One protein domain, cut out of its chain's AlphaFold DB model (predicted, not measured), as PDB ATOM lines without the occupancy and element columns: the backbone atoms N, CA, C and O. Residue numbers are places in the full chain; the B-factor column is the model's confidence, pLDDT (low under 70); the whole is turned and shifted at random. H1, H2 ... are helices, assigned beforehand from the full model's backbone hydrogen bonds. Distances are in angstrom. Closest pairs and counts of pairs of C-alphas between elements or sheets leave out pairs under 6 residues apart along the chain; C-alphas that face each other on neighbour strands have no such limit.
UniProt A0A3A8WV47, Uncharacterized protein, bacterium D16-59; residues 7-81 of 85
ATOM      1  N   GLU A   7     -39.018  -0.832 -23.134       97.19
ATOM      2  CA  GLU A   7     -39.809   0.379 -23.358       97.19
ATOM      3  C   GLU A   7     -39.523   1.437 -22.284       97.19
ATOM      4  O   GLU A   7     -39.205   2.577 -22.618       97.19
ATOM      5  N   ASP A   8     -39.497   1.046 -21.003       96.62
ATOM      6  CA  ASP A   8     -39.148   1.953 -19.900       96.62
ATOM      7  C   ASP A   8     -37.745   2.551 -20.074       96.62
ATOM      8  O   ASP A   8     -37.514   3.733 -19.809       96.62
ATOM      9  N   ARG A   9     -36.780   1.739 -20.527       96.62
ATOM     10  CA  ARG A   9     -35.400   2.188 -20.762       96.62
ATOM     11  C   ARG A   9     -35.319   3.189 -21.907       96.62
ATOM     12  O   ARG A   9     -34.569   4.161 -21.815       96.62
ATOM     13  N   GLU A  10     -36.071   2.967 -22.977       97.94
ATOM     14  CA  GLU A  10     -36.146   3.899 -24.103       97.94
ATOM     15  C   GLU A  10     -36.837   5.201 -23.710       97.94
ATOM     16  O   GLU A  10     -36.307   6.278 -23.999       97.94
ATOM     17  N   TYR A  11     -37.946   5.110 -22.975       97.25
ATOM     18  CA  TYR A  11     -38.642   6.261 -22.416       97.25
ATOM     19  C   TYR A  11     -37.709   7.094 -21.527       97.25
ATOM     20  O   TYR A  11     -37.521   8.290 -21.767       97.25
ATOM     21  N   PHE A  12     -37.023   6.451 -20.577       96.25
ATOM     22  CA  PHE A  12     -36.056   7.105 -19.696       96.25
ATOM     23  C   PHE A  12     -34.928   7.777 -20.481       96.25
ATOM     24  O   PHE A  12     -34.621   8.950 -20.268       96.25
ATOM     25  N   LYS A  13     -34.320   7.062 -21.434       97.38
ATOM     26  CA  LYS A  13     -33.230   7.588 -22.263       97.38
ATOM     27  C   LYS A  13     -33.657   8.808 -23.076       97.38
ATOM     28  O   LYS A  13     -32.849   9.717 -23.272       97.38
ATOM     29  N   ASN A  14     -34.888   8.827 -23.583       97.69
ATOM     30  CA  ASN A  14     -35.408   9.964 -24.334       97.69
ATOM     31  C   ASN A  14     -35.697  11.156 -23.420       97.69
ATOM     32  O   ASN A  14     -35.293  12.264 -23.768       97.69
ATOM     33  N   GLY A  15     -36.270  10.928 -22.235       97.06
ATOM     34  CA  GLY A  15     -36.475  11.976 -21.232       97.06
ATOM     35  C   GLY A  15     -35.164  12.587 -20.724       97.06
ATOM     36  O   GLY A  15     -35.022  13.801 -20.671       97.06
ATOM     37  N   VAL A  16     -34.139  11.778 -20.438       97.62
ATOM     38  CA  VAL A  16     -32.847  12.292 -19.942       97.62
ATOM     39  C   VAL A  16     -32.189  13.281 -20.912       97.62
ATOM     40  O   VAL A  16     -31.555  14.240 -20.478       97.62
ATOM     41  N   LYS A  17     -32.360  13.097 -22.226       96.25
ATOM     42  CA  LYS A  17     -31.789  14.004 -23.238       96.25
ATOM     43  C   LYS A  17     -32.400  15.404 -23.211       96.25
ATOM     44  O   LYS A  17     -31.764  16.332 -23.716       96.25
ATOM     45  N   THR A  18     -33.609  15.559 -22.674       95.94
ATOM     46  CA  THR A  18     -34.308  16.848 -22.633       95.94
ATOM     47  C   THR A  18     -33.955  17.673 -21.402       95.94
ATOM     48  O   THR A  18     -34.252  18.859 -21.390       95.94
ATOM     49  N   LEU A  19     -33.307  17.074 -20.396       97.44
ATOM     50  CA  LEU A  19     -33.000  17.752 -19.138       97.44
ATOM     51  C   LEU A  19     -31.973  18.872 -19.334       97.44
ATOM     52  O   LEU A  19     -30.939  18.672 -19.984       97.44
ATOM     53  N   CYS A  20     -32.227  20.017 -18.707       97.44
ATOM     54  CA  CYS A  20     -31.235  21.062 -18.473       97.44
ATOM     55  C   CYS A  20     -30.364  20.749 -17.239       97.44
ATOM     56  O   CYS A  20     -30.488  19.695 -16.609       97.44
ATOM     57  N   GLY A  21     -29.423  21.641 -16.907       97.25
ATOM     58  CA  GLY A  21     -28.437  21.402 -15.849       97.25
ATOM     59  C   GLY A  21     -29.052  21.145 -14.468       97.25
ATOM     60  O   GLY A  21     -28.694  20.173 -13.803       97.25
ATOM     61  N   THR A  22     -29.986  21.990 -14.038       96.81
ATOM     62  CA  THR A  22     -30.651  21.888 -12.730       96.81
ATOM     63  C   THR A  22     -31.526  20.644 -12.629       96.81
ATOM     64  O   THR A  22     -31.444  19.912 -11.641       96.81
ATOM     65  N   GLU A  23     -32.305  20.355 -13.670       97.44
ATOM     66  CA  GLU A  23     -33.140  19.153 -13.753       97.44
ATOM     67  C   GLU A  23     -32.299  17.874 -13.710       97.44
ATOM     68  O   GLU A  23     -32.657  16.916 -13.024       97.44
ATOM     69  N   LEU A  24     -31.145  17.864 -14.384       97.56
ATOM     70  CA  LEU A  24     -30.230  16.728 -14.349       97.56
ATOM     71  C   LEU A  24     -29.681  16.485 -12.937       97.56
ATOM     72  O   LEU A  24     -29.647  15.343 -12.477       97.56
ATOM     73  N   VAL A  25     -29.273  17.548 -12.235       96.56
ATOM     74  CA  VAL A  25     -28.807  17.449 -10.842       96.56
ATOM     75  C   VAL A  25     -29.917  16.918  -9.937       96.56
ATOM     76  O   VAL A  25     -29.660  16.058  -9.093       96.56
ATOM     77  N   PHE A  26     -31.151  17.390 -10.121       95.56
ATOM     78  CA  PHE A  26     -32.307  16.880  -9.393       95.56
ATOM     79  C   PHE A  26     -32.537  15.384  -9.666       95.56
ATOM     80  O   PHE A  26     -32.617  14.601  -8.720       95.56
ATOM     81  N   ALA A  27     -32.553  14.964 -10.934       95.75
ATOM     82  CA  ALA A  27     -32.745  13.566 -11.317       95.75
ATOM     83  C   ALA A  27     -31.665  12.641 -10.728       95.75
ATOM     84  O   ALA A  27     -31.985  11.574 -10.198       95.75
ATOM     85  N   ILE A  28     -30.395  13.064 -10.752       95.44
ATOM     86  CA  ILE A  28     -29.292  12.325 -10.120       95.44
ATOM     87  C   ILE A  28     -29.558  12.150  -8.622       95.44
ATOM     88  O   ILE A  28     -29.460  11.034  -8.123       95.44
ATOM     89  N   ARG A  29     -29.956  13.213  -7.910       95.19
ATOM     90  CA  ARG A  29     -30.258  13.134  -6.470       95.19
ATOM     91  C   ARG A  29     -31.396  12.161  -6.167       95.19
ATOM     92  O   ARG A  29     -31.262  11.372  -5.239       95.19
ATOM     93  N   VAL A  30     -32.470  12.177  -6.959       92.88
ATOM     94  CA  VAL A  30     -33.607  11.253  -6.794       92.88
ATOM     95  C   VAL A  30     -33.162   9.799  -6.943       92.88
ATOM     96  O   VAL A  30     -33.510   8.954  -6.128       92.88
ATOM     97  N   ILE A  31     -32.359   9.497  -7.961       91.56
ATOM     98  CA  ILE A  31     -31.882   8.129  -8.212       91.56
ATOM     99  C   ILE A  31     -30.800   7.719  -7.212       91.56
ATOM    100  O   ILE A  31     -30.565   6.531  -6.984       91.56
ATOM    101  N   GLU A  32     -30.121   8.691  -6.608       90.06
ATOM    102  CA  GLU A  32     -29.145   8.441  -5.564       90.06
ATOM    103  C   GLU A  32     -29.718   8.323  -4.157       90.06
ATOM    104  O   GLU A  32     -28.997   7.831  -3.277       90.06
ATOM    105  N   ASP A  33     -30.985   8.687  -3.972       93.50
ATOM    106  CA  ASP A  33     -31.702   8.518  -2.721       93.50
ATOM    107  C   ASP A  33     -31.682   7.053  -2.257       93.50
ATOM    108  O   ASP A  33     -31.786   6.105  -3.046       93.50
ATOM    109  N   LYS A  34     -31.494   6.855  -0.948       86.88
ATOM    110  CA  LYS A  34     -31.286   5.523  -0.369       86.88
ATOM    111  C   LYS A  34     -32.512   4.632  -0.512       86.88
ATOM    112  O   LYS A  34     -32.340   3.420  -0.638       86.88
ATOM    113  N   ASP A  35     -33.711   5.195  -0.471       88.00
ATOM    114  CA  ASP A  35     -34.943   4.418  -0.523       88.00
ATOM    115  C   ASP A  35     -35.330   4.114  -1.969       88.00
ATOM    116  O   ASP A  35     -35.693   2.975  -2.272       88.00
ATOM    117  N   MET A  36     -35.078   5.050  -2.890       85.69
ATOM    118  CA  MET A  36     -35.182   4.784  -4.329       85.69
ATOM    119  C   MET A  36     -34.203   3.695  -4.786       85.69
ATOM    120  O   MET A  36     -34.603   2.742  -5.456       85.69
ATOM    121  N   LYS A  37     -32.930   3.764  -4.368       87.56
ATOM    122  CA  LYS A  37     -31.900   2.772  -4.734       87.56
ATOM    123  C   LYS A  37     -32.266   1.340  -4.356       87.56
ATOM    124  O   LYS A  37     -31.974   0.429  -5.121       87.56
ATOM    125  N   LYS A  38     -32.887   1.122  -3.191       88.50
ATOM    126  CA  LYS A  38     -33.296  -0.224  -2.736       88.50
ATOM    127  C   LYS A  38     -34.415  -0.816  -3.597       88.50
ATOM    128  O   LYS A  38     -34.562  -2.034  -3.663       88.50
ATOM    129  N   GLY A  39     -35.231   0.041  -4.214       88.12
ATOM    130  CA  GLY A  39     -36.378  -0.365  -5.020       88.12
ATOM    131  C   GLY A  39     -36.023  -0.818  -6.438       88.12
ATOM    132  O   GLY A  39     -36.799  -1.577  -7.023       88.12
ATOM    133  N   ILE A  40     -34.871  -0.401  -6.968       88.62
ATOM    134  CA  ILE A  40     -34.487  -0.541  -8.381       88.62
ATOM    135  C   ILE A  40     -33.472  -1.679  -8.553       88.62
ATOM    136  O   ILE A  40     -32.558  -1.839  -7.746       88.62
ATOM    137  N   ASP A  41     -33.623  -2.472  -9.615       94.00
ATOM    138  CA  ASP A  41     -32.627  -3.479 -10.001       94.00
ATOM    139  C   ASP A  41     -31.250  -2.847 -10.265       94.00
ATOM    140  O   ASP A  41     -31.135  -1.783 -10.871       94.00
ATOM    141  N   SER A  42     -30.174  -3.507  -9.831       92.38
ATOM    142  CA  SER A  42     -28.828  -2.935  -9.920       92.38
ATOM    143  C   SER A  42     -28.390  -2.645 -11.359       92.38
ATOM    144  O   SER A  42     -27.712  -1.644 -11.591       92.38
ATOM    145  N   LYS A  43     -28.794  -3.471 -12.336       94.94
ATOM    146  CA  LYS A  43     -28.460  -3.244 -13.752       94.94
ATOM    147  C   LYS A  43     -29.224  -2.054 -14.320       94.94
ATOM    148  O   LYS A  43     -28.681  -1.311 -15.137       94.94
ATOM    149  N   ASP A  44     -30.467  -1.868 -13.888       95.38
ATOM    150  CA  ASP A  44     -31.266  -0.705 -14.272       95.38
ATOM    151  C   ASP A  44     -30.707   0.571 -13.639       95.38
ATOM    152  O   ASP A  44     -30.550   1.576 -14.326       95.38
ATOM    153  N   LEU A  45     -30.275   0.515 -12.377       95.00
ATOM    154  CA  LEU A  45     -29.606   1.638 -11.721       95.00
ATOM    155  C   LEU A  45     -28.309   2.043 -12.445       95.00
ATOM    156  O   LEU A  45     -28.050   3.232 -12.642       95.00
ATOM    157  N   GLU A  46     -27.490   1.074 -12.860       95.75
ATOM    158  CA  GLU A  46     -26.293   1.332 -13.671       95.75
ATOM    159  C   GLU A  46     -26.638   1.957 -15.026       95.75
ATOM    160  O   GLU A  46     -25.994   2.926 -15.445       95.75
ATOM    161  N   PHE A  47     -27.672   1.446 -15.698       96.75
ATOM    162  CA  PHE A  47     -28.178   2.018 -16.943       96.75
ATOM    163  C   PHE A  47     -28.614   3.479 -16.754       96.75
ATOM    164  O   PHE A  47     -28.163   4.352 -17.498       96.75
ATOM    165  N   MET A  48     -29.416   3.768 -15.726       96.44
ATOM    166  CA  MET A  48     -29.903   5.119 -15.441       96.44
ATOM    167  C   MET A  48     -28.746   6.091 -15.195       96.44
ATOM    168  O   MET A  48     -28.679   7.154 -15.815       96.44
ATOM    169  N   LYS A  49     -27.779   5.699 -14.353       96.62
ATOM    170  CA  LYS A  49     -26.570   6.492 -14.084       96.62
ATOM    171  C   LYS A  49     -25.767   6.765 -15.351       96.62
ATOM    172  O   LYS A  49     -25.270   7.875 -15.538       96.62
ATOM    173  N   LYS A  50     -25.649   5.773 -16.234       97.62
ATOM    174  CA  LYS A  50     -24.926   5.910 -17.501       97.62
ATOM    175  C   LYS A  50     -25.582   6.934 -18.425       97.62
ATOM    176  O   LYS A  50     -24.873   7.768 -18.987       97.62
ATOM    177  N   GLU A  51     -26.903   6.892 -18.592       98.25
ATOM    178  CA  GLU A  51     -27.598   7.861 -19.449       98.25
ATOM    179  C   GLU A  51     -27.567   9.277 -18.849       98.25
ATOM    180  O   GLU A  51     -27.278  10.231 -19.573       98.25
ATOM    181  N   LEU A  52     -27.744   9.425 -17.530       98.00
ATOM    182  CA  LEU A  52     -27.598  10.721 -16.848       98.00
ATOM    183  C   LEU A  52     -26.183  11.288 -16.999       98.00
ATOM    184  O   LEU A  52     -26.016  12.465 -17.310       98.00
ATOM    185  N   GLY A  53     -25.155  10.448 -16.851       98.00
ATOM    186  CA  GLY A  53     -23.761  10.846 -17.049       98.00
ATOM    187  C   GLY A  53     -23.468  11.316 -18.477       98.00
ATOM    188  O   GLY A  53     -22.722  12.276 -18.673       98.00
ATOM    189  N   ARG A  54     -24.094  10.702 -19.491       98.31
ATOM    190  CA  ARG A  54     -23.988  11.173 -20.885       98.31
ATOM    191  C   ARG A  54     -24.577  12.568 -21.057       98.31
ATOM    192  O   ARG A  54     -23.937  13.409 -21.689       98.31
ATOM    193  N   GLN A  55     -25.753  12.822 -20.485       98.12
ATOM    194  CA  GLN A  55     -26.351  14.154 -20.531       98.12
ATOM    195  C   GLN A  55     -25.507  15.173 -19.760       98.12
ATOM    196  O   GLN A  55     -25.289  16.272 -20.266       98.12
ATOM    197  N   ALA A  56     -24.947  14.799 -18.603       98.06
ATOM    198  CA  ALA A  56     -24.038  15.657 -17.839       98.06
ATOM    199  C   ALA A  56     -22.859  16.124 -18.699       98.06
ATOM    200  O   ALA A  56     -22.573  17.318 -18.772       98.06
ATOM    201  N   GLY A  57     -22.220  15.192 -19.412       98.25
ATOM    202  CA  GLY A  57     -21.127  15.511 -20.330       98.25
ATOM    203  C   GLY A  57     -21.557  16.427 -21.479       98.25
ATOM    204  O   GLY A  57     -20.843  17.375 -21.812       98.25
ATOM    205  N   ALA A  58     -22.734  16.191 -22.066       98.00
ATOM    206  CA  ALA A  58     -23.265  17.024 -23.144       98.00
ATOM    207  C   ALA A  58     -23.575  18.459 -22.679       98.00
ATOM    208  O   ALA A  58     -23.208  19.419 -23.361       98.00
ATOM    209  N   ILE A  59     -24.205  18.611 -21.511       98.25
ATOM    210  CA  ILE A  59     -24.478  19.909 -20.878       98.25
ATOM    211  C   ILE A  59     -23.165  20.622 -20.560       98.25
ATOM    212  O   ILE A  59     -22.997  21.779 -20.940       98.25
ATOM    213  N   TRP A  60     -22.202  19.928 -19.947       98.12
ATOM    214  CA  TRP A  60     -20.903  20.506 -19.602       98.12
ATOM    215  C   TRP A  60     -20.151  21.023 -20.831       98.12
ATOM    216  O   TRP A  60     -19.613  22.129 -20.820       98.12
ATOM    217  N   ALA A  61     -20.160  20.263 -21.929       98.38
ATOM    218  CA  ALA A  61     -19.538  20.686 -23.180       98.38
ATOM    219  C   ALA A  61     -20.187  21.956 -23.759       98.38
ATOM    220  O   ALA A  61     -19.474  22.829 -24.260       98.38
ATOM    221  N   LYS A  62     -21.521  22.076 -23.694       97.75
ATOM    222  CA  LYS A  62     -22.241  23.287 -24.118       97.75
ATOM    223  C   LYS A  62     -21.908  24.470 -23.208       97.75
ATOM    224  O   LYS A  62     -21.522  25.522 -23.713       97.75
ATOM    225  N   LEU A  63     -21.965  24.265 -21.893       98.06
ATOM    226  CA  LEU A  63     -21.669  25.289 -20.893       98.06
ATOM    227  C   LEU A  63     -20.251  25.843 -21.066       98.06
ATOM    228  O   LEU A  63     -20.070  27.052 -21.162       98.06
ATOM    229  N   LEU A  64     -19.247  24.971 -21.205       98.19
ATOM    230  CA  LEU A  64     -17.859  25.388 -21.407       98.19
ATOM    231  C   LEU A  64     -17.688  26.243 -22.673       98.19
ATOM    232  O   LEU A  64     -16.898  27.185 -22.676       98.19
ATOM    233  N   ARG A  65     -18.412  25.932 -23.757       98.31
ATOM    234  CA  ARG A  65     -18.378  26.738 -24.988       98.31
ATOM    235  C   ARG A  65     -19.013  28.112 -24.790       98.31
ATOM    236  O   ARG A  65     -18.451  29.079 -25.294       98.31
ATOM    237  N   ALA A  66     -20.138  28.194 -24.082       98.12
ATOM    238  CA  ALA A  66     -20.791  29.465 -23.765       98.12
ATOM    239  C   ALA A  66     -19.882  30.343 -22.890       98.12
ATOM    240  O   ALA A  66     -19.584  31.480 -23.249       98.12
ATOM    241  N   LEU A  67     -19.312  29.768 -21.825       97.56
ATOM    242  CA  LEU A  67     -18.385  30.463 -20.926       97.56
ATOM    243  C   LEU A  67     -17.126  30.964 -21.648       97.56
ATOM    244  O   LEU A  67     -16.722  32.104 -21.443       97.56
ATOM    245  N   LYS A  68     -16.534  30.161 -22.546       98.06
ATOM    246  CA  LYS A  68     -15.386  30.585 -23.375       98.06
ATOM    247  C   LYS A  68     -15.699  31.763 -24.300       98.06
ATOM    248  O   LYS A  68     -14.784  32.480 -24.686       98.06
ATOM    249  N   LYS A  69     -16.964  31.932 -24.687       98.19
ATOM    250  CA  LYS A  69     -17.441  33.058 -25.500       98.19
ATOM    251  C   LYS A  69     -17.934  34.233 -24.652       98.19
ATOM    252  O   LYS A  69     -18.391  35.214 -25.223       98.19
ATOM    253  N   HIS A  70     -17.865  34.126 -23.321       97.75
ATOM    254  CA  HIS A  70     -18.488  35.060 -22.379       97.75
ATOM    255  C   HIS A  70     -20.002  35.245 -22.605       97.75
ATOM    256  O   HIS A  70     -20.569  36.277 -22.256       97.75
ATOM    257  N   ASP A  71     -20.672  34.235 -23.169       97.94
ATOM    258  CA  ASP A  71     -22.121  34.233 -23.379       97.94
ATOM    259  C   ASP A  71     -22.823  33.713 -22.118       97.94
ATOM    260  O   ASP A  71     -23.179  32.538 -21.996       97.94
ATOM    261  N   PHE A  72     -22.939  34.591 -21.121       95.88
ATOM    262  CA  PHE A  72     -23.516  34.236 -19.823       95.88
ATOM    263  C   PHE A  72     -25.016  33.951 -19.900       95.88
ATOM    264  O   PHE A  72     -25.507  33.122 -19.139       95.88
ATOM    265  N   LYS A  73     -25.718  34.567 -20.856       96.31
ATOM    266  CA  LYS A  73     -27.141  34.322 -21.089       96.31
ATOM    267  C   LYS A  73     -27.376  32.895 -21.586       96.31
ATOM    268  O   LYS A  73     -28.227  32.185 -21.056       96.31
ATOM    269  N   GLU A  74     -26.587  32.438 -22.556       97.19
ATOM    270  CA  GLU A  74     -26.658  31.046 -23.005       97.19
ATOM    271  C   GLU A  74     -26.199  30.077 -21.906       97.19
ATOM    272  O   GLU A  74     -26.808  29.024 -21.720       97.19
ATOM    273  N   ALA A  75     -25.165  30.425 -21.132       97.50
ATOM    274  CA  ALA A  75     -24.724  29.611 -19.998       97.50
ATOM    275  C   ALA A  75     -25.842  29.414 -18.956       97.50
ATOM    276  O   ALA A  75     -26.087  28.285 -18.522       97.50
ATOM    277  N   GLU A  76     -26.552  30.485 -18.596       96.75
ATOM    278  CA  GLU A  76     -27.710  30.434 -17.704       96.75
ATOM    279  C   GLU A  76     -28.841  29.593 -18.301       96.75
ATOM    280  O   GLU A  76     -29.371  28.712 -17.624       96.75
ATOM    281  N   LYS A  77     -29.165  29.779 -19.584       96.69
ATOM    282  CA  LYS A  77     -30.189  28.985 -20.274       96.69
ATOM    283  C   LYS A  77     -29.858  27.490 -20.303       96.69
ATOM    284  O   LYS A  77     -30.738  26.668 -20.067       96.69
ATOM    285  N   ILE A  78     -28.599  27.118 -20.548       97.19
ATOM    286  CA  ILE A  78     -28.138  25.719 -20.509       97.19
ATOM    287  C   ILE A  78     -28.353  25.112 -19.116       97.19
ATOM    288  O   ILE A  78     -28.734  23.943 -18.994       97.19
ATOM    289  N   LEU A  79     -28.094  25.890 -18.064       96.56
ATOM    290  CA  LEU A  79     -28.225  25.436 -16.683       96.56
ATOM    291  C   LEU A  79     -29.684  25.355 -16.230       96.56
ATOM    292  O   LEU A  79     -30.034  24.390 -15.562       96.56
ATOM    293  N   THR A  80     -30.515  26.329 -16.595       95.94
ATOM    294  CA  THR A  80     -31.877  26.514 -16.058       95.94
ATOM    295  C   THR A  80     -32.991  26.037 -16.987       95.94
ATOM    296  O   THR A  80     -34.156  26.022 -16.596       95.94
ATOM    297  N   GLY A  81     -32.667  25.719 -18.241       92.81
ATOM    298  CA  GLY A  81     -33.661  25.431 -19.274       92.81
ATOM    299  C   GLY A  81     -34.372  26.678 -19.809       92.81
ATOM    300  O   GLY A  81     -35.324  26.540 -20.568       92.81
TER     301      GLY A  81
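AT A GLANCE: This is residues 7 to 81 of the 85 residues of an uncharacterized protein of bacterium D16-59 (UniProt A0A3A8WV47). One long helix, H4, makes the longest axis; H1, H2 and H5 pack along it, H2 and H5 end to end, and short H3 sits near its first residues. The 75 printed residues, all helix in class, have five named helices, H1 to H5 in chain order, and no named strand. The whole is only just loose, close to compact (radius of gyration of the C-alphas 13.9 A), spanning 43 by 24 by 15 A.

IN THESE COORDINATES: H1, residues 7 to 16, begins at C-alpha 7 (-39.809, 0.379, -23.358) and measures 14.2 A. H2, residues 21 to 32, measures 16.6 A; H3, 34 to 39, 9.1 A; H4, 42 to 68, 38.5 A; H5, 72 to 80, 12.0 A, ending at C-alpha 80 (-31.877, 26.514, -16.058).

HOW THE PARTS SIT: H1 touches the hub, H4, at residues 48 to 55 alone (closest C-alphas Val 16 and Leu 52, 6.3 A). H2 touches H4, opposite ways at a shallow tilt of 21 degrees (C-alphas of Gly 21 and Ile 59, 6.6 A). H4 and H5 form a hairpin. Every O i to N i+4 pair is within hydrogen-bond range but in H3, 1 of 2.

THE WHOLE: The printed part has no cut; its four links are tight; no printed residue is under 70.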